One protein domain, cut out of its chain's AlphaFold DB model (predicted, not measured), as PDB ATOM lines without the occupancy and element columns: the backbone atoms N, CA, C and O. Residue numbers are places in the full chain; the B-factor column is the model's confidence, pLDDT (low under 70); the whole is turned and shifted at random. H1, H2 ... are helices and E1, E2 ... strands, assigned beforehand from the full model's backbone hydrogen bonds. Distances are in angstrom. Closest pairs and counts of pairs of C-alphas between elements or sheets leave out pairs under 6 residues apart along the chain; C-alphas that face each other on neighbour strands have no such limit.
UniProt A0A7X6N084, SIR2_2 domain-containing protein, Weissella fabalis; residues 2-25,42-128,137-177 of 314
ATOM      1  N   ASP A   2      26.653 -20.509 -36.678       52.56
ATOM      2  CA  ASP A   2      25.577 -19.885 -35.873       52.56
ATOM      3  C   ASP A   2      25.187 -20.649 -34.591       52.56
ATOM      4  O   ASP A   2      24.772 -20.027 -33.619       52.56
ATOM      5  N   GLY A   3      25.343 -21.979 -34.548       42.44
ATOM      6  CA  GLY A   3      24.917 -22.803 -33.402       42.44
ATOM      7  C   GLY A   3      25.700 -22.567 -32.101       42.44
ATOM      8  O   GLY A   3      25.090 -22.465 -31.040       42.44
ATOM      9  N   ASP A   4      27.025 -22.419 -32.182       54.75
ATOM     10  CA  ASP A   4      27.881 -22.229 -30.999       54.75
ATOM     11  C   ASP A   4      27.674 -20.849 -30.357       54.75
ATOM     12  O   ASP A   4      27.622 -20.731 -29.136       54.75
ATOM     13  N   ASN A   5      27.447 -19.816 -31.177       58.44
ATOM     14  CA  ASN A   5      27.138 -18.468 -30.694       58.44
ATOM     15  C   ASN A   5      25.772 -18.394 -29.995       58.44
ATOM     16  O   ASN A   5      25.624 -17.660 -29.023       58.44
ATOM     17  N   ILE A   6      24.774 -19.153 -30.469       62.16
ATOM     18  CA  ILE A   6      23.448 -19.222 -29.832       62.16
ATOM     19  C   ILE A   6      23.542 -19.913 -28.468       62.16
ATOM     20  O   ILE A   6      22.916 -19.462 -27.509       62.16
ATOM     21  N   LYS A   7      24.334 -20.987 -28.371       65.31
ATOM     22  CA  LYS A   7      24.540 -21.705 -27.112       65.31
ATOM     23  C   LYS A   7      25.275 -20.839 -26.085       65.31
ATOM     24  O   LYS A   7      24.807 -20.726 -24.960       65.31
ATOM     25  N   LEU A   8      26.341 -20.150 -26.500       70.75
ATOM     26  CA  LEU A   8      27.083 -19.231 -25.634       70.75
ATOM     27  C   LEU A   8      26.201 -18.089 -25.102       70.75
ATOM     28  O   LEU A   8      26.251 -17.771 -23.920       70.75
ATOM     29  N   GLU A   9      25.362 -17.487 -25.952       74.69
ATOM     30  CA  GLU A   9      24.425 -16.444 -25.513       74.69
ATOM     31  C   GLU A   9      23.406 -16.983 -24.494       74.69
ATOM     32  O   GLU A   9      23.095 -16.301 -23.518       74.69
ATOM     33  N   ALA A  10      22.892 -18.201 -24.701       77.94
ATOM     34  CA  ALA A  10      21.959 -18.843 -23.776       77.94
ATOM     35  C   ALA A  10      22.610 -19.138 -22.415       77.94
ATOM     36  O   ALA A  10      22.015 -18.819 -21.386       77.94
ATOM     37  N   ASP A  11      23.838 -19.661 -22.413       81.75
ATOM     38  CA  ASP A  11      24.596 -19.953 -21.194       81.75
ATOM     39  C   ASP A  11      24.893 -18.657 -20.407       81.75
ATOM     40  O   ASP A  11      24.665 -18.594 -19.199       81.75
ATOM     41  N   ILE A  12      25.299 -17.573 -21.087       82.06
ATOM     42  CA  ILE A  12      25.528 -16.263 -20.446       82.06
ATOM     43  C   ILE A  12      24.232 -15.704 -19.846       82.06
ATOM     44  O   ILE A  12      24.252 -15.139 -18.748       82.06
ATOM     45  N   LYS A  13      23.099 -15.843 -20.548       84.12
ATOM     46  CA  LYS A  13      21.789 -15.408 -20.041       84.12
ATOM     47  C   LYS A  13      21.370 -16.196 -18.805       84.12
ATOM     48  O   LYS A  13      20.845 -15.577 -17.884       84.12
ATOM     49  N   ASP A  14      21.600 -17.508 -18.768       84.88
ATOM     50  CA  ASP A  14      21.298 -18.343 -17.600       84.88
ATOM     51  C   ASP A  14      22.140 -17.917 -16.390       84.88
ATOM     52  O   ASP A  14      21.584 -17.501 -15.373       84.88
ATOM     53  N   VAL A  15      23.469 -17.890 -16.542       85.44
ATOM     54  CA  VAL A  15      24.402 -17.467 -15.482       85.44
ATOM     55  C   VAL A  15      24.057 -16.073 -14.963       85.44
ATOM     56  O   VAL A  15      23.950 -15.861 -13.757       85.44
ATOM     57  N   SER A  16      23.815 -15.120 -15.865       85.81
ATOM     58  CA  SER A  16      23.501 -13.748 -15.463       85.81
ATOM     59  C   SER A  16      22.118 -13.620 -14.822       85.81
ATOM     60  O   SER A  16      21.925 -12.765 -13.963       85.81
ATOM     61  N   SER A  17      21.148 -14.456 -15.204       86.50
ATOM     62  CA  SER A  17      19.831 -14.476 -14.552       86.50
ATOM     63  C   SER A  17      19.944 -14.969 -13.114       86.50
ATOM     64  O   SER A  17      19.381 -14.342 -12.220       86.50
ATOM     65  N   ARG A  18      20.728 -16.030 -12.882       85.06
ATOM     66  CA  ARG A  18      21.016 -16.554 -11.537       85.06
ATOM     67  C   ARG A  18      21.787 -15.553 -10.681       85.06
ATOM     68  O   ARG A  18      21.492 -15.405  -9.503       85.06
ATOM     69  N   LEU A  19      22.730 -14.830 -11.283       85.00
ATOM     70  CA  LEU A  19      23.536 -13.809 -10.611       85.00
ATOM     71  C   LEU A  19      22.696 -12.638 -10.060       85.00
ATOM     72  O   LEU A  19      23.015 -12.081  -9.010       85.00
ATOM     73  N   ILE A  20      21.643 -12.238 -10.780       83.94
ATOM     74  CA  ILE A  20      20.758 -11.129 -10.384       83.94
ATOM     75  C   ILE A  20      19.702 -11.579  -9.363       83.94
ATOM     76  O   ILE A  20      19.168 -10.748  -8.630       83.94
ATOM     77  N   ASP A  21      19.370 -12.868  -9.317       77.88
ATOM     78  CA  ASP A  21      18.342 -13.383  -8.420       77.88
ATOM     79  C   ASP A  21      18.850 -13.433  -6.966       77.88
ATOM     80  O   ASP A  21      19.567 -14.344  -6.547       77.88
ATOM     81  N   ASP A  22      18.442 -12.438  -6.172       62.41
ATOM     82  CA  ASP A  22      18.829 -12.291  -4.764       62.41
ATOM     83  C   ASP A  22      18.402 -13.478  -3.874       62.41
ATOM     84  O   ASP A  22      18.911 -13.629  -2.757       62.41
ATOM     85  N   SER A  23      17.499 -14.348  -4.348       54.19
ATOM     86  CA  SER A  23      17.152 -15.594  -3.651       54.19
ATOM     87  C   SER A  23      18.277 -16.641  -3.666       54.19
ATOM     88  O   SER A  23      18.258 -17.548  -2.837       54.19
ATOM     89  N   TYR A  24      19.293 -16.478  -4.525       43.81
ATOM     90  CA  TYR A  24      20.479 -17.345  -4.609       43.81
ATOM     91  C   TYR A  24      21.745 -16.712  -4.005       43.81
ATOM     92  O   TYR A  24      22.672 -17.434  -3.619       43.81
ATOM     93  N   THR A  25      21.794 -15.379  -3.886       42.47
ATOM     94  CA  THR A  25      22.935 -14.631  -3.317       42.47
ATOM     95  C   THR A  25      22.747 -14.253  -1.846       42.47
ATOM     96  O   THR A  25      23.667 -13.732  -1.217       42.47
ATOM     97  N   LYS A  42      30.722 -29.588  -5.993       66.75
ATOM     98  CA  LYS A  42      30.644 -28.162  -6.299       66.75
ATOM     99  C   LYS A  42      29.553 -27.925  -7.341       66.75
ATOM    100  O   LYS A  42      29.574 -28.526  -8.419       66.75
ATOM    101  N   THR A  43      28.559 -27.118  -6.991       81.81
ATOM    102  CA  THR A  43      27.452 -26.812  -7.897       81.81
ATOM    103  C   THR A  43      27.824 -25.649  -8.813       81.81
ATOM    104  O   THR A  43      28.706 -24.852  -8.504       81.81
ATOM    105  N   ILE A  44      27.118 -25.507  -9.937       78.00
ATOM    106  CA  ILE A  44      27.302 -24.356 -10.837       78.00
ATOM    107  C   ILE A  44      27.026 -23.019 -10.127       78.00
ATOM    108  O   ILE A  44      27.614 -22.000 -10.470       78.00
ATOM    109  N   ASP A  45      26.156 -23.025  -9.115       82.00
ATOM    110  CA  ASP A  45      25.846 -21.835  -8.329       82.00
ATOM    111  C   ASP A  45      27.002 -21.488  -7.374       82.00
ATOM    112  O   ASP A  45      27.259 -20.308  -7.137       82.00
ATOM    113  N   ASP A  46      27.737 -22.490  -6.876       81.25
ATOM    114  CA  ASP A  46      28.959 -22.274  -6.093       81.25
ATOM    115  C   ASP A  46      30.069 -21.681  -6.972       81.25
ATOM    116  O   ASP A  46      30.719 -20.720  -6.572       81.25
ATOM    117  N   ASP A  47      30.222 -22.159  -8.212       82.94
ATOM    118  CA  ASP A  47      31.158 -21.562  -9.175       82.94
ATOM    119  C   ASP A  47      30.813 -20.099  -9.492       82.94
ATOM    120  O   ASP A  47      31.699 -19.244  -9.533       82.94
ATOM    121  N   ILE A  48      29.528 -19.777  -9.683       85.06
ATOM    122  CA  ILE A  48      29.083 -18.391  -9.909       85.06
ATOM    123  C   ILE A  48      29.424 -17.516  -8.698       85.06
ATOM    124  O   ILE A  48      29.897 -16.390  -8.875       85.06
ATOM    125  N   LYS A  49      29.215 -18.018  -7.478       86.19
ATOM    126  CA  LYS A  49      29.551 -17.296  -6.242       86.19
ATOM    127  C   LYS A  49      31.049 -17.062  -6.107       86.19
ATOM    128  O   LYS A  49      31.444 -15.944  -5.788       86.19
ATOM    129  N   ASP A  50      31.873 -18.059  -6.407       85.38
ATOM    130  CA  ASP A  50      33.331 -17.927  -6.369       85.38
ATOM    131  C   ASP A  50      33.824 -16.891  -7.386       85.38
ATOM    132  O   ASP A  50      34.643 -16.025  -7.071       85.38
ATOM    133  N   VAL A  51      33.293 -16.933  -8.612       87.06
ATOM    134  CA  VAL A  51      33.624 -15.947  -9.648       87.06
ATOM    135  C   VAL A  51      33.197 -14.547  -9.209       87.06
ATOM    136  O   VAL A  51      33.996 -13.614  -9.306       87.06
ATOM    137  N   LEU A  52      31.983 -14.387  -8.676       87.62
ATOM    138  CA  LEU A  52      31.511 -13.107  -8.146       87.62
ATOM    139  C   LEU A  52      32.413 -12.599  -7.015       87.62
ATOM    140  O   LEU A  52      32.839 -11.446  -7.055       87.62
ATOM    141  N   ALA A  53      32.779 -13.457  -6.061       85.00
ATOM    142  CA  ALA A  53      33.673 -13.108  -4.961       85.00
ATOM    143  C   ALA A  53      35.051 -12.637  -5.458       85.00
ATOM    144  O   ALA A  53      35.615 -11.677  -4.917       85.00
ATOM    145  N   ASN A  54      35.571 -13.253  -6.523       87.25
ATOM    146  CA  ASN A  54      36.809 -12.827  -7.172       87.25
ATOM    147  C   ASN A  54      36.671 -11.435  -7.811       87.25
ATOM    148  O   ASN A  54      37.531 -10.580  -7.588       87.25
ATOM    149  N   TYR A  55      35.581 -11.166  -8.540       90.44
ATOM    150  CA  TYR A  55      35.305  -9.830  -9.091       90.44
ATOM    151  C   TYR A  55      35.142  -8.776  -7.989       90.44
ATOM    152  O   TYR A  55      35.734  -7.698  -8.084       90.44
ATOM    153  N   THR A  56      34.406  -9.086  -6.920       89.25
ATOM    154  CA  THR A  56      34.217  -8.192  -5.770       89.25
ATOM    155  C   THR A  56      35.555  -7.872  -5.100       89.25
ATOM    156  O   THR A  56      35.869  -6.702  -4.880       89.25
ATOM    157  N   THR A  57      36.393  -8.880  -4.841       87.56
ATOM    158  CA  THR A  57      37.735  -8.693  -4.258       87.56
ATOM    159  C   THR A  57      38.638  -7.851  -5.160       87.56
ATOM    160  O   THR A  57      39.315  -6.930  -4.692       87.56
ATOM    161  N   PHE A  58      38.623  -8.124  -6.465       88.25
ATOM    162  CA  PHE A  58      39.396  -7.380  -7.453       88.25
ATOM    163  C   PHE A  58      38.998  -5.899  -7.497       88.25
ATOM    164  O   PHE A  58      39.857  -5.023  -7.377       88.25
ATOM    165  N   LEU A  59      37.699  -5.603  -7.602       90.75
ATOM    166  CA  LEU A  59      37.197  -4.229  -7.652       90.75
ATOM    167  C   LEU A  59      37.480  -3.479  -6.346       90.75
ATOM    168  O   LEU A  59      37.973  -2.351  -6.404       90.75
ATOM    169  N   LYS A  60      37.254  -4.110  -5.183       88.56
ATOM    170  CA  LYS A  60      37.609  -3.547  -3.866       88.56
ATOM    171  C   LYS A  60      39.086  -3.167  -3.806       88.56
ATOM    172  O   LYS A  60      39.408  -2.032  -3.469       88.56
ATOM    173  N   THR A  61      39.964  -4.066  -4.247       87.00
ATOM    174  CA  THR A  61      41.409  -3.813  -4.280       87.00
ATOM    175  C   THR A  61      41.729  -2.552  -5.087       87.00
ATOM    176  O   THR A  61      42.389  -1.656  -4.571       87.00
ATOM    177  N   ILE A  62      41.223  -2.418  -6.320       86.31
ATOM    178  CA  ILE A  62      41.514  -1.250  -7.178       86.31
ATOM    179  C   ILE A  62      40.943   0.052  -6.589       86.31
ATOM    180  O   ILE A  62      41.578   1.113  -6.666       86.31
ATOM    181  N   ILE A  63      39.761  -0.011  -5.975       85.44
ATOM    182  CA  ILE A  63      39.160   1.125  -5.268       85.44
ATOM    183  C   ILE A  63      40.073   1.587  -4.130       85.44
ATOM    184  O   ILE A  63      40.350   2.784  -4.008       85.44
ATOM    185  N   ASP A  64      40.575   0.654  -3.327       83.31
ATOM    186  CA  ASP A  64      41.455   0.963  -2.203       83.31
ATOM    187  C   ASP A  64      42.772   1.585  -2.677       83.31
ATOM    188  O   ASP A  64      43.218   2.584  -2.107       83.31
ATOM    189  N   LEU A  65      43.336   1.104  -3.793       80.25
ATOM    190  CA  LEU A  65      44.509   1.734  -4.419       80.25
ATOM    191  C   LEU A  65      44.236   3.189  -4.804       80.25
ATOM    192  O   LEU A  65      45.055   4.080  -4.561       80.25
ATOM    193  N   THR A  66      43.052   3.448  -5.352       78.12
ATOM    194  CA  THR A  66      42.632   4.800  -5.728       78.12
ATOM    195  C   THR A  66      42.445   5.693  -4.503       78.12
ATOM    196  O   THR A  66      42.744   6.889  -4.551       78.12
ATOM    197  N   ASN A  67      42.020   5.139  -3.368       75.81
ATOM    198  CA  ASN A  67      41.873   5.889  -2.123       75.81
ATOM    199  C   ASN A  67      43.208   6.291  -1.489       75.81
ATOM    200  O   ASN A  67      43.276   7.371  -0.896       75.81
ATOM    201  N   VAL A  68      44.259   5.484  -1.667       73.69
ATOM    202  CA  VAL A  68      45.632   5.803  -1.234       73.69
ATOM    203  C   VAL A  68      46.263   6.899  -2.106       73.69
ATOM    204  O   VAL A  68      47.121   7.650  -1.638       73.69
ATOM    205  N   SER A  69      45.821   7.044  -3.360       66.81
ATOM    206  CA  SER A  69      46.330   8.069  -4.276       66.81
ATOM    207  C   SER A  69      45.932   9.500  -3.861       66.81
ATOM    208  O   SER A  69      44.824   9.773  -3.380       66.81
ATOM    209  N   ASN A  70      46.853  10.452  -4.047       65.25
ATOM    210  CA  ASN A  70      46.625  11.857  -3.717       65.25
ATOM    211  C   ASN A  70      45.710  12.514  -4.767       65.25
ATOM    212  O   ASN A  70      46.160  12.858  -5.861       65.25
ATOM    213  N   SER A  71      44.446  12.762  -4.400       60.97
ATOM    214  CA  SER A  71      43.418  13.350  -5.283       60.97
ATOM    215  C   SER A  71      43.757  14.736  -5.834       60.97
ATOM    216  O   SER A  71      43.092  15.207  -6.750       60.97
ATOM    217  N   ARG A  72      44.765  15.428  -5.284       58.75
ATOM    218  CA  ARG A  72      45.228  16.719  -5.819       58.75
ATOM    219  C   ARG A  72      46.111  16.578  -7.058       58.75
ATOM    220  O   ARG A  72      46.320  17.571  -7.745       58.75
ATOM    221  N   GLN A  73      46.673  15.395  -7.287       59.16
ATOM    222  CA  GLN A  73      47.649  15.141  -8.350       59.16
ATOM    223  C   GLN A  73      47.135  14.140  -9.384       59.16
ATOM    224  O   GLN A  73      47.524  14.239 -10.543       59.16
ATOM    225  N   VAL A  74      46.265  13.208  -8.985       65.12
ATOM    226  CA  VAL A  74      45.747  12.150  -9.861       65.12
ATOM    227  C   VAL A  74      44.219  12.104  -9.758       65.12
ATOM    228  O   VAL A  74      43.704  12.073  -8.634       65.12
ATOM    229  N   PRO A  75      43.489  12.096 -10.890       70.81
ATOM    230  CA  PRO A  75      42.047  11.883 -10.887       70.81
ATOM    231  C   PRO A  75      41.685  10.563 -10.207       70.81
ATOM    232  O   PRO A  75      42.306   9.532 -10.467       70.81
ATOM    233  N   LYS A  76      40.645  10.558  -9.372       80.25
ATOM    234  CA  LYS A  76      40.164   9.336  -8.699       80.25
ATOM    235  C   LYS A  76      39.177   8.560  -9.577       80.25
ATOM    236  O   LYS A  76      38.081   8.210  -9.138       80.25
ATOM    237  N   ARG A  77      39.552   8.323 -10.835       84.44
ATOM    238  CA  ARG A  77      38.711   7.670 -11.844       84.44
ATOM    239  C   ARG A  77      39.367   6.394 -12.348       84.44
ATOM    240  O   ARG A  77      40.481   6.424 -12.860       84.44
ATOM    241  N   ILE A  78      38.633   5.294 -12.258       90.50
ATOM    242  CA  ILE A  78      38.978   4.005 -12.852       90.50
ATOM    243  C   ILE A  78      38.007   3.767 -14.006       90.50
ATOM    244  O   ILE A  78      36.792   3.828 -13.822       90.50
ATOM    245  N   ASN A  79      38.528   3.470 -15.191       93.69
ATOM    246  CA  ASN A  79      37.711   3.121 -16.347       93.69
ATOM    247  C   ASN A  79      37.913   1.638 -16.675       93.69
ATOM    248  O   ASN A  79      39.029   1.209 -16.958       93.69
ATOM    249  N   ILE A  80      36.830   0.863 -16.634       95.56
ATOM    250  CA  ILE A  80      36.810  -0.554 -16.986       95.56
ATOM    251  C   ILE A  80      36.173  -0.685 -18.362       95.56
ATOM    252  O   ILE A  80      34.992  -0.389 -18.546       95.56
ATOM    253  N   PHE A  81      36.962  -1.155 -19.319       95.12
ATOM    254  CA  PHE A  81      36.495  -1.502 -20.652       95.12
ATOM    255  C   PHE A  81      36.414  -3.017 -20.749       95.12
ATOM    256  O   PHE A  81      37.402  -3.703 -20.497       95.12
ATOM    257  N   THR A  82      35.247  -3.542 -21.109       93.06
ATOM    258  CA  THR A  82      35.070  -4.983 -21.295       93.06
ATOM    259  C   THR A  82      34.276  -5.281 -22.554       93.06
ATOM    260  O   THR A  82      33.335  -4.571 -22.908       93.06
ATOM    261  N   THR A  83      34.672  -6.344 -23.242       89.00
ATOM    262  CA  THR A  83      33.931  -6.913 -24.369       89.00
ATOM    263  C   THR A  83      32.909  -7.956 -23.914       89.00
ATOM    264  O   THR A  83      32.174  -8.478 -24.747       89.00
ATOM    265  N   ASN A  84      32.872  -8.271 -22.616       90.56
ATOM    266  CA  ASN A  84      31.974  -9.269 -22.053       90.56
ATOM    267  C   ASN A  84      30.536  -8.751 -21.953       90.56
ATOM    268  O   ASN A  84      30.295  -7.567 -21.712       90.56
ATOM    269  N   TYR A  85      29.586  -9.680 -22.071       90.31
ATOM    270  CA  TYR A  85      28.150  -9.397 -22.001       90.31
ATOM    271  C   TYR A  85      27.517  -9.696 -20.641       90.31
ATOM    272  O   TYR A  85      26.379  -9.286 -20.419       90.31
ATOM    273  N   ASP A  86      28.216 -10.442 -19.781       92.44
ATOM    274  CA  ASP A  86      27.759 -10.835 -18.445       92.44
ATOM    275  C   ASP A  86      27.635  -9.636 -17.491       92.44
ATOM    276  O   ASP A  86      27.989  -8.510 -17.844       92.44
ATOM    277  N   LEU A  87      27.110  -9.879 -16.286       94.19
ATOM    278  CA  LEU A  87      26.819  -8.843 -15.287       94.19
ATOM    279  C   LEU A  87      27.654  -8.960 -14.003       94.19
ATOM    280  O   LEU A  87      27.261  -8.410 -12.973       94.19
ATOM    281  N   PHE A  88      28.785  -9.677 -14.029       93.38
ATOM    282  CA  PHE A  88      29.593  -9.887 -12.820       93.38
ATOM    283  C   PHE A  88      30.115  -8.578 -12.230       93.38
ATOM    284  O   PHE A  88      30.055  -8.388 -11.018       93.38
ATOM    285  N   ILE A  89      30.569  -7.649 -13.077       94.94
ATOM    286  CA  ILE A  89      31.073  -6.345 -12.624       94.94
ATOM    287  C   ILE A  89      29.942  -5.523 -12.002       94.94
ATOM    288  O   ILE A  89      30.132  -4.936 -10.942       94.94
ATOM    289  N   GLU A  90      28.765  -5.483 -12.631       95.38
ATOM    290  CA  GLU A  90      27.607  -4.768 -12.097       95.38
ATOM    291  C   GLU A  90      27.164  -5.324 -10.743       95.38
ATOM    292  O   GLU A  90      27.007  -4.552  -9.799       95.38
ATOM    293  N   LYS A  91      27.024  -6.652 -10.621       93.94
ATOM    294  CA  LYS A  91      26.625  -7.285  -9.358       93.94
ATOM    295  C   LYS A  91      27.670  -7.068  -8.262       93.94
ATOM    296  O   LYS A  91      27.304  -6.715  -7.145       93.94
ATOM    297  N   ALA A  92      28.956  -7.209  -8.583       93.12
ATOM    298  CA  ALA A  92      30.041  -6.941  -7.642       93.12
ATOM    299  C   ALA A  92      30.042  -5.476  -7.173       93.12
ATOM    300  O   ALA A  92      30.239  -5.192  -5.993       93.12
ATOM    301  N   MET A  93      29.771  -4.526  -8.074       94.19
ATOM    302  CA  MET A  93      29.629  -3.117  -7.707       94.19
ATOM    303  C   MET A  93      28.412  -2.859  -6.817       94.19
ATOM    304  O   MET A  93      28.528  -2.064  -5.887       94.19
ATOM    305  N   ASP A  94      27.280  -3.530  -7.041       92.50
ATOM    306  CA  ASP A  94      26.113  -3.430  -6.154       92.50
ATOM    307  C   ASP A  94      26.442  -3.908  -4.721       92.50
ATOM    308  O   ASP A  94      26.069  -3.243  -3.746       92.50
ATOM    309  N   GLU A  95      27.200  -5.003  -4.571       90.69
ATOM    310  CA  GLU A  95      27.682  -5.482  -3.262       90.69
ATOM    311  C   GLU A  95      28.600  -4.455  -2.586       90.69
ATOM    312  O   GLU A  95      28.409  -4.099  -1.422       90.69
ATOM    313  N   ILE A  96      29.565  -3.914  -3.335       90.31
ATOM    314  CA  ILE A  96      30.519  -2.917  -2.833       90.31
ATOM    315  C   ILE A  96      29.808  -1.630  -2.408       90.31
ATOM    316  O   ILE A  96      30.117  -1.077  -1.352       90.31
ATOM    317  N   LEU A  97      28.857  -1.138  -3.203       90.31
ATOM    318  CA  LEU A  97      28.128   0.100  -2.915       90.31
ATOM    319  C   LEU A  97      27.208  -0.024  -1.698       90.31
ATOM    320  O   LEU A  97      26.955   0.974  -1.019       90.31
ATOM    321  N   THR A  98      26.733  -1.237  -1.405       86.81
ATOM    322  CA  THR A  98      25.952  -1.529  -0.195       86.81
ATOM    323  C   THR A  98      26.803  -1.360   1.068       86.81
ATOM    324  O   THR A  98      26.322  -0.839   2.074       86.81
ATOM    325  N   GLU A  99      28.080  -1.742   1.010       82.75
ATOM    326  CA  GLU A  99      29.034  -1.582   2.113       82.75
ATOM    327  C   GLU A  99      29.655  -0.173   2.163       82.75
ATOM    328  O   GLU A  99      29.937   0.348   3.244       82.75
ATOM    329  N   ASN A 100      29.864   0.467   1.005       75.69
ATOM    330  CA  ASN A 100      30.585   1.731   0.873       75.69
ATOM    331  C   ASN A 100      29.841   2.747  -0.011       75.69
ATOM    332  O   ASN A 100      30.006   2.803  -1.230       75.69
ATOM    333  N   MET A 101      29.093   3.649   0.628       71.19
ATOM    334  CA  MET A 101      28.316   4.695  -0.054       71.19
ATOM    335  C   MET A 101      29.155   5.879  -0.584       71.19
ATOM    336  O   MET A 101      28.591   6.904  -0.970       71.19
ATOM    337  N   HIS A 102      30.491   5.826  -0.537       80.81
ATOM    338  CA  HIS A 102      31.372   6.956  -0.884       80.81
ATOM    339  C   HIS A 102      32.093   6.777  -2.228       80.81
ATOM    340  O   HIS A 102      33.115   7.415  -2.480       80.81
ATOM    341  N   ILE A 103      31.548   5.920  -3.093       87.88
ATOM    342  CA  ILE A 103      32.054   5.624  -4.435       87.88
ATOM    343  C   ILE A 103      30.933   5.870  -5.444       87.88
ATOM    344  O   ILE A 103      29.756   5.654  -5.157       87.88
ATOM    345  N   VAL A 104      31.297   6.325  -6.641       90.50
ATOM    346  CA  VAL A 104      30.365   6.496  -7.757       90.50
ATOM    347  C   VAL A 104      30.580   5.391  -8.781       90.50
ATOM    348  O   VAL A 104      31.665   5.260  -9.339       90.50
ATOM    349  N   PHE A 105      29.530   4.630  -9.082       93.88
ATOM    350  CA  PHE A 105      29.516   3.714 -10.218       93.88
ATOM    351  C   PHE A 105      28.813   4.362 -11.414       93.88
ATOM    352  O   PHE A 105      27.698   4.872 -11.287       93.88
ATOM    353  N   ASN A 106      29.472   4.362 -12.570       94.56
ATOM    354  CA  ASN A 106      28.993   4.968 -13.804       94.56
ATOM    355  C   ASN A 106      28.947   3.931 -14.934       94.56
ATOM    356  O   ASN A 106      29.939   3.664 -15.604       94.56
ATOM    357  N   ASP A 107      27.769   3.376 -15.189       94.69
ATOM    358  CA  ASP A 107      27.507   2.474 -16.319       94.69
ATOM    359  C   ASP A 107      27.079   3.224 -17.594       94.69
ATOM    360  O   ASP A 107      26.582   2.621 -18.541       94.69
ATOM    361  N   GLY A 108      27.215   4.555 -17.611       93.62
ATOM    362  CA  GLY A 108      26.789   5.411 -18.715       93.62
ATOM    363  C   GLY A 108      25.284   5.656 -18.782       93.62
ATOM    364  O   GLY A 108      24.837   6.432 -19.634       93.62
ATOM    365  N   ALA A 109      24.474   5.052 -17.908       94.62
ATOM    366  CA  ALA A 109      23.041   5.288 -17.898       94.62
ATOM    367  C   ALA A 109      22.629   6.437 -16.976       94.62
ATOM    368  O   ALA A 109      23.242   6.725 -15.953       94.62
ATOM    369  N   ASN A 110      21.532   7.093 -17.340       92.69
ATOM    370  CA  ASN A 110      20.905   8.131 -16.534       92.69
ATOM    371  C   ASN A 110      19.398   7.889 -16.424       92.69
ATOM    372  O   ASN A 110      18.770   7.348 -17.335       92.69
ATOM    373  N   GLY A 111      18.818   8.323 -15.311       90.56
ATOM    374  CA  GLY A 111      17.406   8.160 -14.987       90.56
ATOM    375  C   GLY A 111      17.180   7.297 -13.747       90.56
ATOM    376  O   GLY A 111      18.079   6.618 -13.266       90.56
ATOM    377  N   TYR A 112      15.963   7.372 -13.208       92.00
ATOM    378  CA  TYR A 112      15.602   6.721 -11.945       92.00
ATOM    379  C   TYR A 112      14.852   5.400 -12.183       92.00
ATOM    380  O   TYR A 112      15.400   4.321 -11.992       92.00
ATOM    381  N   PHE A 113      13.609   5.467 -12.673       90.75
ATOM    382  CA  PHE A 113      12.820   4.269 -13.005       90.75
ATOM    383  C   PHE A 113      13.196   3.659 -14.354       90.75
ATOM    384  O   PHE A 113      13.083   2.454 -14.555       90.75
ATOM    385  N   LYS A 114      13.609   4.510 -15.292       93.25
ATOM    386  CA  LYS A 114      14.053   4.118 -16.626       93.25
ATOM    387  C   LYS A 114      15.449   4.677 -16.814       93.25
ATOM    388  O   LYS A 114      15.613   5.896 -16.796       93.25
ATOM    389  N   ARG A 115      16.423   3.782 -16.937       95.88
ATOM    390  CA  ARG A 115      17.838   4.109 -17.093       95.88
ATOM    391  C   ARG A 115      18.195   4.023 -18.568       95.88
ATOM    392  O   ARG A 115      18.175   2.934 -19.127       95.88
ATOM    393  N   TYR A 116      18.475   5.155 -19.202       94.94
ATOM    394  CA  TYR A 116      18.863   5.204 -20.612       94.94
ATOM    395  C   TYR A 116      20.354   5.462 -20.743       94.94
ATOM    396  O   TYR A 116      20.886   6.352 -20.076       94.94
ATOM    397  N   LEU A 117      21.000   4.681 -21.601       93.94
ATOM    398  CA  LEU A 117      22.420   4.777 -21.893       93.94
ATOM    399  C   LEU A 117      22.694   5.985 -22.794       93.94
ATOM    400  O   LEU A 117      22.091   6.124 -23.856       93.94
ATOM    401  N   GLU A 118      23.624   6.840 -22.378       90.25
ATOM    402  CA  GLU A 118      24.022   8.050 -23.104       90.25
ATOM    403  C   GLU A 118      25.543   8.207 -23.006       90.25
ATOM    404  O   GLU A 118      26.087   8.356 -21.912       90.25
ATOM    405  N   SER A 119      26.248   8.227 -24.142       86.94
ATOM    406  CA  SER A 119      27.720   8.219 -24.165       86.94
ATOM    407  C   SER A 119      28.353   9.423 -23.454       86.94
ATOM    408  O   SER A 119      29.443   9.314 -22.902       86.94
ATOM    409  N   TYR A 120      27.658  10.564 -23.407       86.75
ATOM    410  CA  TYR A 120      28.109  11.750 -22.672       86.75
ATOM    411  C   TYR A 120      28.243  11.512 -21.155       86.75
ATOM    412  O   TYR A 120      29.028  12.190 -20.493       86.75
ATOM    413  N   ASN A 121      27.511  10.550 -20.581       90.88
ATOM    414  CA  ASN A 121      27.549  10.291 -19.142       90.88
ATOM    415  C   ASN A 121      28.898   9.752 -18.658       90.88
ATOM    416  O   ASN A 121      29.232   9.965 -17.496       90.88
ATOM    417  N   TYR A 122      29.686   9.120 -19.528       90.31
ATOM    418  CA  TYR A 122      31.014   8.610 -19.177       90.31
ATOM    419  C   TYR A 122      32.028   9.719 -18.868       90.31
ATOM    420  O   TYR A 122      32.964   9.497 -18.110       90.31
ATOM    421  N   ASN A 123      31.791  10.942 -19.351       84.56
ATOM    422  CA  ASN A 123      32.667  12.096 -19.125       84.56
ATOM    423  C   ASN A 123      32.282  12.922 -17.883       84.56
ATOM    424  O   ASN A 123      32.680  14.082 -17.756       84.56
ATOM    425  N   LYS A 124      31.459  12.375 -16.980       84.00
ATOM    426  CA  LYS A 124      31.025  13.067 -15.759       84.00
ATOM    427  C   LYS A 124      32.004  12.825 -14.613       84.00
ATOM    428  O   LYS A 124      32.319  11.685 -14.296       84.00
ATOM    429  N   THR A 125      32.376  13.902 -13.928       81.31
ATOM    430  CA  THR A 125      33.141  13.859 -12.675       81.31
ATOM    431  C   THR A 125      32.248  14.247 -11.502       81.31
ATOM    432  O   THR A 125      31.530  15.248 -11.566       81.31
ATOM    433  N   THR A 126      32.324  13.482 -10.414       83.69
ATOM    434  CA  THR A 126      31.623  13.776  -9.157       83.69
ATOM    435  C   THR A 126      32.632  14.207  -8.102       83.69
ATOM    436  O   THR A 126      33.657  13.560  -7.917       83.69
ATOM    437  N   ALA A 127      32.347  15.293  -7.385       82.50
ATOM    438  CA  ALA A 127      33.228  15.801  -6.342       82.50
ATOM    439  C   ALA A 127      32.444  16.344  -5.143       82.50
ATOM    440  O   ALA A 127      31.398  16.979  -5.298       82.50
ATOM    441  N   TYR A 128      32.988  16.151  -3.944       77.44
ATOM    442  CA  TYR A 128      32.544  16.840  -2.743       77.44
ATOM    443  C   TYR A 128      33.054  18.276  -2.751       77.44
ATOM    444  O   TYR A 128      34.241  18.540  -2.964       77.44
ATOM    445  N   SER A 137      37.043  17.993  -3.501       76.06
ATOM    446  CA  SER A 137      37.622  16.655  -3.414       76.06
ATOM    447  C   SER A 137      36.846  15.748  -4.346       76.06
ATOM    448  O   SER A 137      35.664  15.509  -4.114       76.06
ATOM    449  N   GLU A 138      37.496  15.249  -5.390       79.19
ATOM    450  CA  GLU A 138      36.891  14.263  -6.282       79.19
ATOM    451  C   GLU A 138      36.479  13.009  -5.498       79.19
ATOM    452  O   GLU A 138      37.189  12.570  -4.584       79.19
ATOM    453  N   VAL A 139      35.301  12.481  -5.827       84.19
ATOM    454  CA  VAL A 139      34.800  11.214  -5.293       84.19
ATOM    455  C   VAL A 139      35.359  10.093  -6.164       84.19
ATOM    456  O   VAL A 139      35.250  10.203  -7.386       84.19
ATOM    457  N   PRO A 140      35.928   9.022  -5.578       86.19
ATOM    458  CA  PRO A 140      36.309   7.840  -6.336       86.19
ATOM    459  C   PRO A 140      35.178   7.374  -7.247       86.19
ATOM    460  O   PRO A 140      34.030   7.247  -6.809       86.19
ATOM    461  N   SER A 141      35.499   7.131  -8.511       89.44
ATOM    462  CA  SER A 141      34.527   6.683  -9.499       89.44
ATOM    463  C   SER A 141      35.053   5.522 -10.329       89.44
ATOM    464  O   SER A 141      36.218   5.505 -10.725       89.44
ATOM    465  N   ILE A 142      34.172   4.558 -10.591       93.06
ATOM    466  CA  ILE A 142      34.385   3.481 -11.555       93.06
ATOM    467  C   ILE A 142      33.410   3.691 -12.703       93.06
ATOM    468  O   ILE A 142      32.197   3.700 -12.483       93.06
ATOM    469  N   SER A 143      33.930   3.811 -13.920       94.94
ATOM    470  CA  SER A 143      33.117   3.797 -15.133       94.94
ATOM    471  C   SER A 143      33.221   2.445 -15.827       94.94
ATOM    472  O   SER A 143      34.326   1.988 -16.105       94.94
ATOM    473  N   LEU A 144      32.084   1.826 -16.140       96.12
ATOM    474  CA  LEU A 144      32.009   0.565 -16.879       96.12
ATOM    475  C   LEU A 144      31.536   0.815 -18.310       96.12
ATOM    476  O   LEU A 144      30.381   1.174 -18.547       96.12
ATOM    477  N   VAL A 145      32.429   0.594 -19.269       95.69
ATOM    478  CA  VAL A 145      32.174   0.772 -20.699       95.69
ATOM    479  C   VAL A 145      32.131  -0.598 -21.372       95.69
ATOM    480  O   VAL A 145      33.113  -1.343 -21.346       95.69
ATOM    481  N   LYS A 146      30.998  -0.915 -22.010       94.25
ATOM    482  CA  LYS A 146      30.773  -2.169 -22.746       94.25
ATOM    483  C   LYS A 146      30.520  -1.886 -24.231       94.25
ATOM    484  O   LYS A 146      29.364  -1.715 -24.617       94.25
ATOM    485  N   PRO A 147      31.561  -1.820 -25.090       89.94
ATOM    486  CA  PRO A 147      31.392  -1.474 -26.504       89.94
ATOM    487  C   PRO A 147      30.457  -2.419 -27.255       89.94
ATOM    488  O   PRO A 147      29.709  -1.985 -28.128       89.94
ATOM    489  N   HIS A 148      30.477  -3.701 -26.891       88.31
ATOM    490  CA  HIS A 148      29.661  -4.716 -27.541       88.31
ATOM    491  C   HIS A 148      28.267  -4.889 -26.925       88.31
ATOM    492  O   HIS A 148      27.520  -5.766 -27.352       88.31
ATOM    493  N   GLY A 149      27.882  -4.055 -25.961       91.38
ATOM    494  CA  GLY A 149      26.595  -4.167 -25.288       91.38
ATOM    495  C   GLY A 149      26.600  -5.115 -24.092       91.38
ATOM    496  O   GLY A 149      27.648  -5.512 -23.590       91.38
ATOM    497  N   SER A 150      25.403  -5.451 -23.615       94.06
ATOM    498  CA  SER A 150      25.201  -6.279 -22.425       94.06
ATOM    499  C   SER A 150      23.885  -7.046 -22.514       94.06
ATOM    500  O   SER A 150      22.926  -6.598 -23.152       94.06
ATOM    501  N   ILE A 151      23.800  -8.186 -21.831       94.25
ATOM    502  CA  ILE A 151      22.601  -9.036 -21.816       94.25
ATOM    503  C   ILE A 151      21.383  -8.406 -21.117       94.25
ATOM    504  O   ILE A 151      20.263  -8.889 -21.289       94.25
ATOM    505  N   ASN A 152      21.564  -7.325 -20.352       95.12
ATOM    506  CA  ASN A 152      20.477  -6.553 -19.737       95.12
ATOM    507  C   ASN A 152      20.139  -5.256 -20.494       95.12
ATOM    508  O   ASN A 152      19.358  -4.438 -20.003       95.12
ATOM    509  N   TRP A 153      20.718  -5.019 -21.673       95.44
ATOM    510  CA  TRP A 153      20.438  -3.818 -22.458       95.44
ATOM    511  C   TRP A 153      19.309  -4.069 -23.449       95.44
ATOM    512  O   TRP A 153      19.376  -4.975 -24.273       95.44
ATOM    513  N   GLN A 154      18.275  -3.234 -23.405       94.38
ATOM    514  CA  GLN A 154      17.134  -3.303 -24.306       94.38
ATOM    515  C   GLN A 154      17.160  -2.138 -25.293       94.38
ATOM    516  O   GLN A 154      17.133  -0.971 -24.899       94.38
ATOM    517  N   LYS A 155      17.139  -2.443 -26.591       92.31
ATOM    518  CA  LYS A 155      16.903  -1.426 -27.619       92.31
ATOM    519  C   LYS A 155      15.427  -1.022 -27.601       92.31
ATOM    520  O   LYS A 155      14.556  -1.868 -27.794       92.31
ATOM    521  N   ILE A 156      15.154   0.259 -27.364       91.50
ATOM    522  CA  ILE A 156      13.786   0.804 -27.341       91.50
ATOM    523  C   ILE A 156      13.386   1.312 -28.726       91.50
ATOM    524  O   ILE A 156      12.278   1.058 -29.189       91.50
ATOM    525  N   ASP A 157      14.302   2.010 -29.392       85.75
ATOM    526  CA  ASP A 157      14.158   2.519 -30.755       85.75
ATOM    527  C   ASP A 157      15.550   2.635 -31.414       85.75
ATOM    528  O   ASP A 157      16.556   2.211 -30.844       85.75
ATOM    529  N   ASP A 158      15.635   3.202 -32.620       81.25
ATOM    530  CA  ASP A 158      16.906   3.411 -33.341       81.25
ATOM    531  C   ASP A 158      17.786   4.537 -32.771       81.25
ATOM    532  O   ASP A 158      18.698   5.011 -33.446       81.25
ATOM    533  N   LYS A 159      17.496   5.023 -31.561       82.94
ATOM    534  CA  LYS A 159      18.240   6.092 -30.884       82.94
ATOM    535  C   LYS A 159      18.514   5.801 -29.412       82.94
ATOM    536  O   LYS A 159      19.378   6.457 -28.836       82.94
ATOM    537  N   LYS A 160      17.785   4.873 -28.784       90.00
ATOM    538  CA  LYS A 160      17.807   4.672 -27.332       90.00
ATOM    539  C   LYS A 160      18.012   3.221 -26.938       90.00
ATOM    540  O   LYS A 160      17.275   2.324 -27.351       90.00
ATOM    541  N   VAL A 161      18.953   3.045 -26.017       93.81
ATOM    542  CA  VAL A 161      19.166   1.808 -25.268       93.81
ATOM    543  C   VAL A 161      18.776   2.057 -23.816       93.81
ATOM    544  O   VAL A 161      19.194   3.045 -23.211       93.81
ATOM    545  N   GLN A 162      17.947   1.177 -23.265       95.38
ATOM    546  CA  GLN A 162      17.575   1.164 -21.859       95.38
ATOM    547  C   GLN A 162      18.341   0.048 -21.143       95.38
ATOM    548  O   GLN A 162      18.327  -1.094 -21.597       95.38
ATOM    549  N   ILE A 163      18.972   0.361 -20.014       95.94
ATOM    550  CA  ILE A 163      19.568  -0.643 -19.129       95.94
ATOM    551  C   ILE A 163      18.474  -1.166 -18.199       95.94
ATOM    552  O   ILE A 163      17.839  -0.401 -17.463       95.94
ATOM    553  N   MET A 164      18.238  -2.473 -18.258       95.06
ATOM    554  CA  MET A 164      17.251  -3.171 -17.445       95.06
ATOM    555  C   MET A 164      17.901  -3.747 -16.187       95.06
ATOM    556  O   MET A 164      19.098  -4.019 -16.145       95.06
ATOM    557  N   LYS A 165      17.091  -3.945 -15.144       91.94
ATOM    558  CA  LYS A 165      17.536  -4.604 -13.905       91.94
ATOM    559  C   LYS A 165      17.676  -6.118 -14.053       91.94
ATOM    560  O   LYS A 165      18.301  -6.744 -13.219       91.94
ATOM    561  N   SER A 166      17.062  -6.688 -15.084       92.12
ATOM    562  CA  SER A 166      17.055  -8.117 -15.369       92.12
ATOM    563  C   SER A 166      17.618  -8.381 -16.757       92.12
ATOM    564  O   SER A 166      17.660  -7.486 -17.608       92.12
ATOM    565  N   VAL A 167      17.975  -9.637 -17.006       92.75
ATOM    566  CA  VAL A 167      18.274 -10.131 -18.352       92.75
ATOM    567  C   VAL A 167      17.072  -9.898 -19.267       92.75
ATOM    568  O   VAL A 167      15.920 -10.040 -18.844       92.75
ATOM    569  N   VAL A 168      17.334  -9.516 -20.517       92.94
ATOM    570  CA  VAL A 168      16.286  -9.306 -21.520       92.94
ATOM    571  C   VAL A 168      16.283 -10.422 -22.558       92.94
ATOM    572  O   VAL A 168      17.316 -10.998 -22.893       92.94
ATOM    573  N   GLU A 169      15.107 -10.711 -23.114       88.50
ATOM    574  CA  GLU A 169      14.949 -11.757 -24.130       88.50
ATOM    575  C   GLU A 169      15.786 -11.456 -25.384       88.50
ATOM    576  O   GLU A 169      16.504 -12.322 -25.890       88.50
ATOM    577  N   LYS A 170      15.734 -10.201 -25.851       89.81
ATOM    578  CA  LYS A 170      16.445  -9.702 -27.035       89.81
ATOM    579  C   LYS A 170      17.422  -8.595 -26.630       89.81
ATOM    580  O   LYS A 170      17.038  -7.421 -26.655       89.81
ATOM    581  N   PRO A 171      18.643  -8.957 -26.211       91.00
ATOM    582  CA  PRO A 171      19.625  -7.986 -25.760       91.00
ATOM    583  C   PRO A 171      20.204  -7.184 -26.923       91.00
ATOM    584  O   PRO A 171      20.361  -7.679 -28.040       91.00
ATOM    585  N   PHE A 172      20.525  -5.925 -26.649       89.50
ATOM    586  CA  PHE A 172      21.295  -5.081 -27.546       89.50
ATOM    587  C   PHE A 172      22.771  -5.468 -27.430       89.50
ATOM    588  O   PHE A 172      23.458  -5.060 -26.493       89.50
ATOM    589  N   ILE A 173      23.227  -6.288 -28.377       86.62
ATOM    590  CA  ILE A 173      24.593  -6.803 -28.450       86.62
ATOM    591  C   ILE A 173      25.144  -6.579 -29.854       86.62
ATOM    592  O   ILE A 173      24.473  -6.843 -30.851       86.62
ATOM    593  N   VAL A 174      26.396  -6.137 -29.919       80.19
ATOM    594  CA  VAL A 174      27.185  -6.054 -31.144       80.19
ATOM    595  C   VAL A 174      28.132  -7.245 -31.188       80.19
ATOM    596  O   VAL A 174      29.059  -7.340 -30.384       80.19
ATOM    597  N   LYS A 175      27.902  -8.168 -32.123       74.00
ATOM    598  CA  LYS A 175      28.735  -9.368 -32.257       74.00
ATOM    599  C   LYS A 175      30.099  -9.010 -32.862       74.00
ATOM    600  O   LYS A 175      30.133  -8.243 -33.822       74.00
ATOM    601  N   PRO A 176      31.209  -9.575 -32.359       62.41
ATOM    602  CA  PRO A 176      32.529  -9.432 -32.965       62.41
ATOM    603  C   PRO A 176      32.649 -10.397 -34.157       62.41
ATOM    604  O   PRO A 176      33.421 -11.349 -34.129       62.41
ATOM    605  N   ASP A 177      31.831 -10.216 -35.197       62.19
ATOM    606  CA  ASP A 177      31.817 -11.090 -36.383       62.19
ATOM    607  C   ASP A 177      32.841 -10.670 -37.459       62.19
ATOM    608  O   ASP A 177      32.863 -11.222 -38.558       62.19
TER     609      ASP A 177
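AT A GLANCE: This is residues 2 to 25, 42 to 128 and 137 to 177 of the 314 residues of the protein "SIR2_2 domain-containing protein" of Weissella fabalis (UniProt A0A7X6N084). A small three-stranded parallel sheet, E1 E4 E2, has helix H4 over one face and the short H5 on the other, while the long helix H3 crosses H4 and grazes the sheet. H1 packs with its last residues, 15 to 20, on H3 and H4, and a second small sheet, E3 E6 E5, antiparallel, lies apart from the first. The printed part has 152 residues, with five named helices and six named strands in the order H1 H2 H3 E1 H4 E2 E3 H5 E4 E5 E6, a mixed class. It is compact, with a radius of gyration of the C-alphas of 16.3 A and spans of 52 by 44 by 31 A.

HOW THE PARTS SIT: H1, residues 2 to 20, only just touches H3, residues 44 to 68, with 3 pairs of C-alphas within 8 A, the closest those of Leu 19 and Ile 48 at 7.2 A. H2, residues 22 to 25, is close to H1 but not clearly touching, with C-alphas 18 and 24 at 7.0 A. H3 touches H4, residues 88 to 99, at a steep tilt of 61 degrees, closest at the C-alphas of Thr 56 and Ala 92, 4.7 A. H1 touches H4 at a shallow tilt of 10 degrees, the same way, closest at the C-alphas of Ile 20 and Lys 91, 7.1 A. E1, residues 77 to 81, is parallel to E4, residues 141 to 145, with N 80 and O 143 at 2.8 A. E4 is parallel to E2, residues 104 to 106, with N 106 and O 142 at 2.8 A. E1, H4 and E2 form a split strand-helix-strand unit, two parallel strands joined through a helix with E4 between them, with a right-handed crossover. H4 is on this sheet, over E4 and E2. H5, residues 119 to 123, is on the opposite face. E6, residues 161 to 163, is antiparallel to E3, residues 115 to 117, with N 117 and O 161 at 2.9 A, and forms a hairpin with E5, residues 153 to 155, with N 154 and O 162 at 2.8 A. In H1, H3 and H4 every O i to N i+4 pair is within hydrogen-bond range; H5 has 0 of 1, but 2 of 2 O i to N i+3 pairs, and H2 is too short for an i+4 pair.

IN THESE COORDINATES: H1 begins at C-alpha 2, (25.577, -19.885, -35.873), and is 27.4 A long. H3 is 36.6 A long, H4 17.1 A, E1 and E4 12.9 A each. E6 ends at C-alpha 163, (19.568, -0.643, -19.129).

THE WHOLE: Residues 26 to 41 and 129 to 136 are not printed; the C-alphas across these cuts are 15.9 A and 5.1 A apart. Of the links printed whole, none is long. Residues 164 to 177 hold no named element. The mean pLDDT of the printed part is 84.0, and 19 residues are under 70, among them 2 to 7 and 69 to 74.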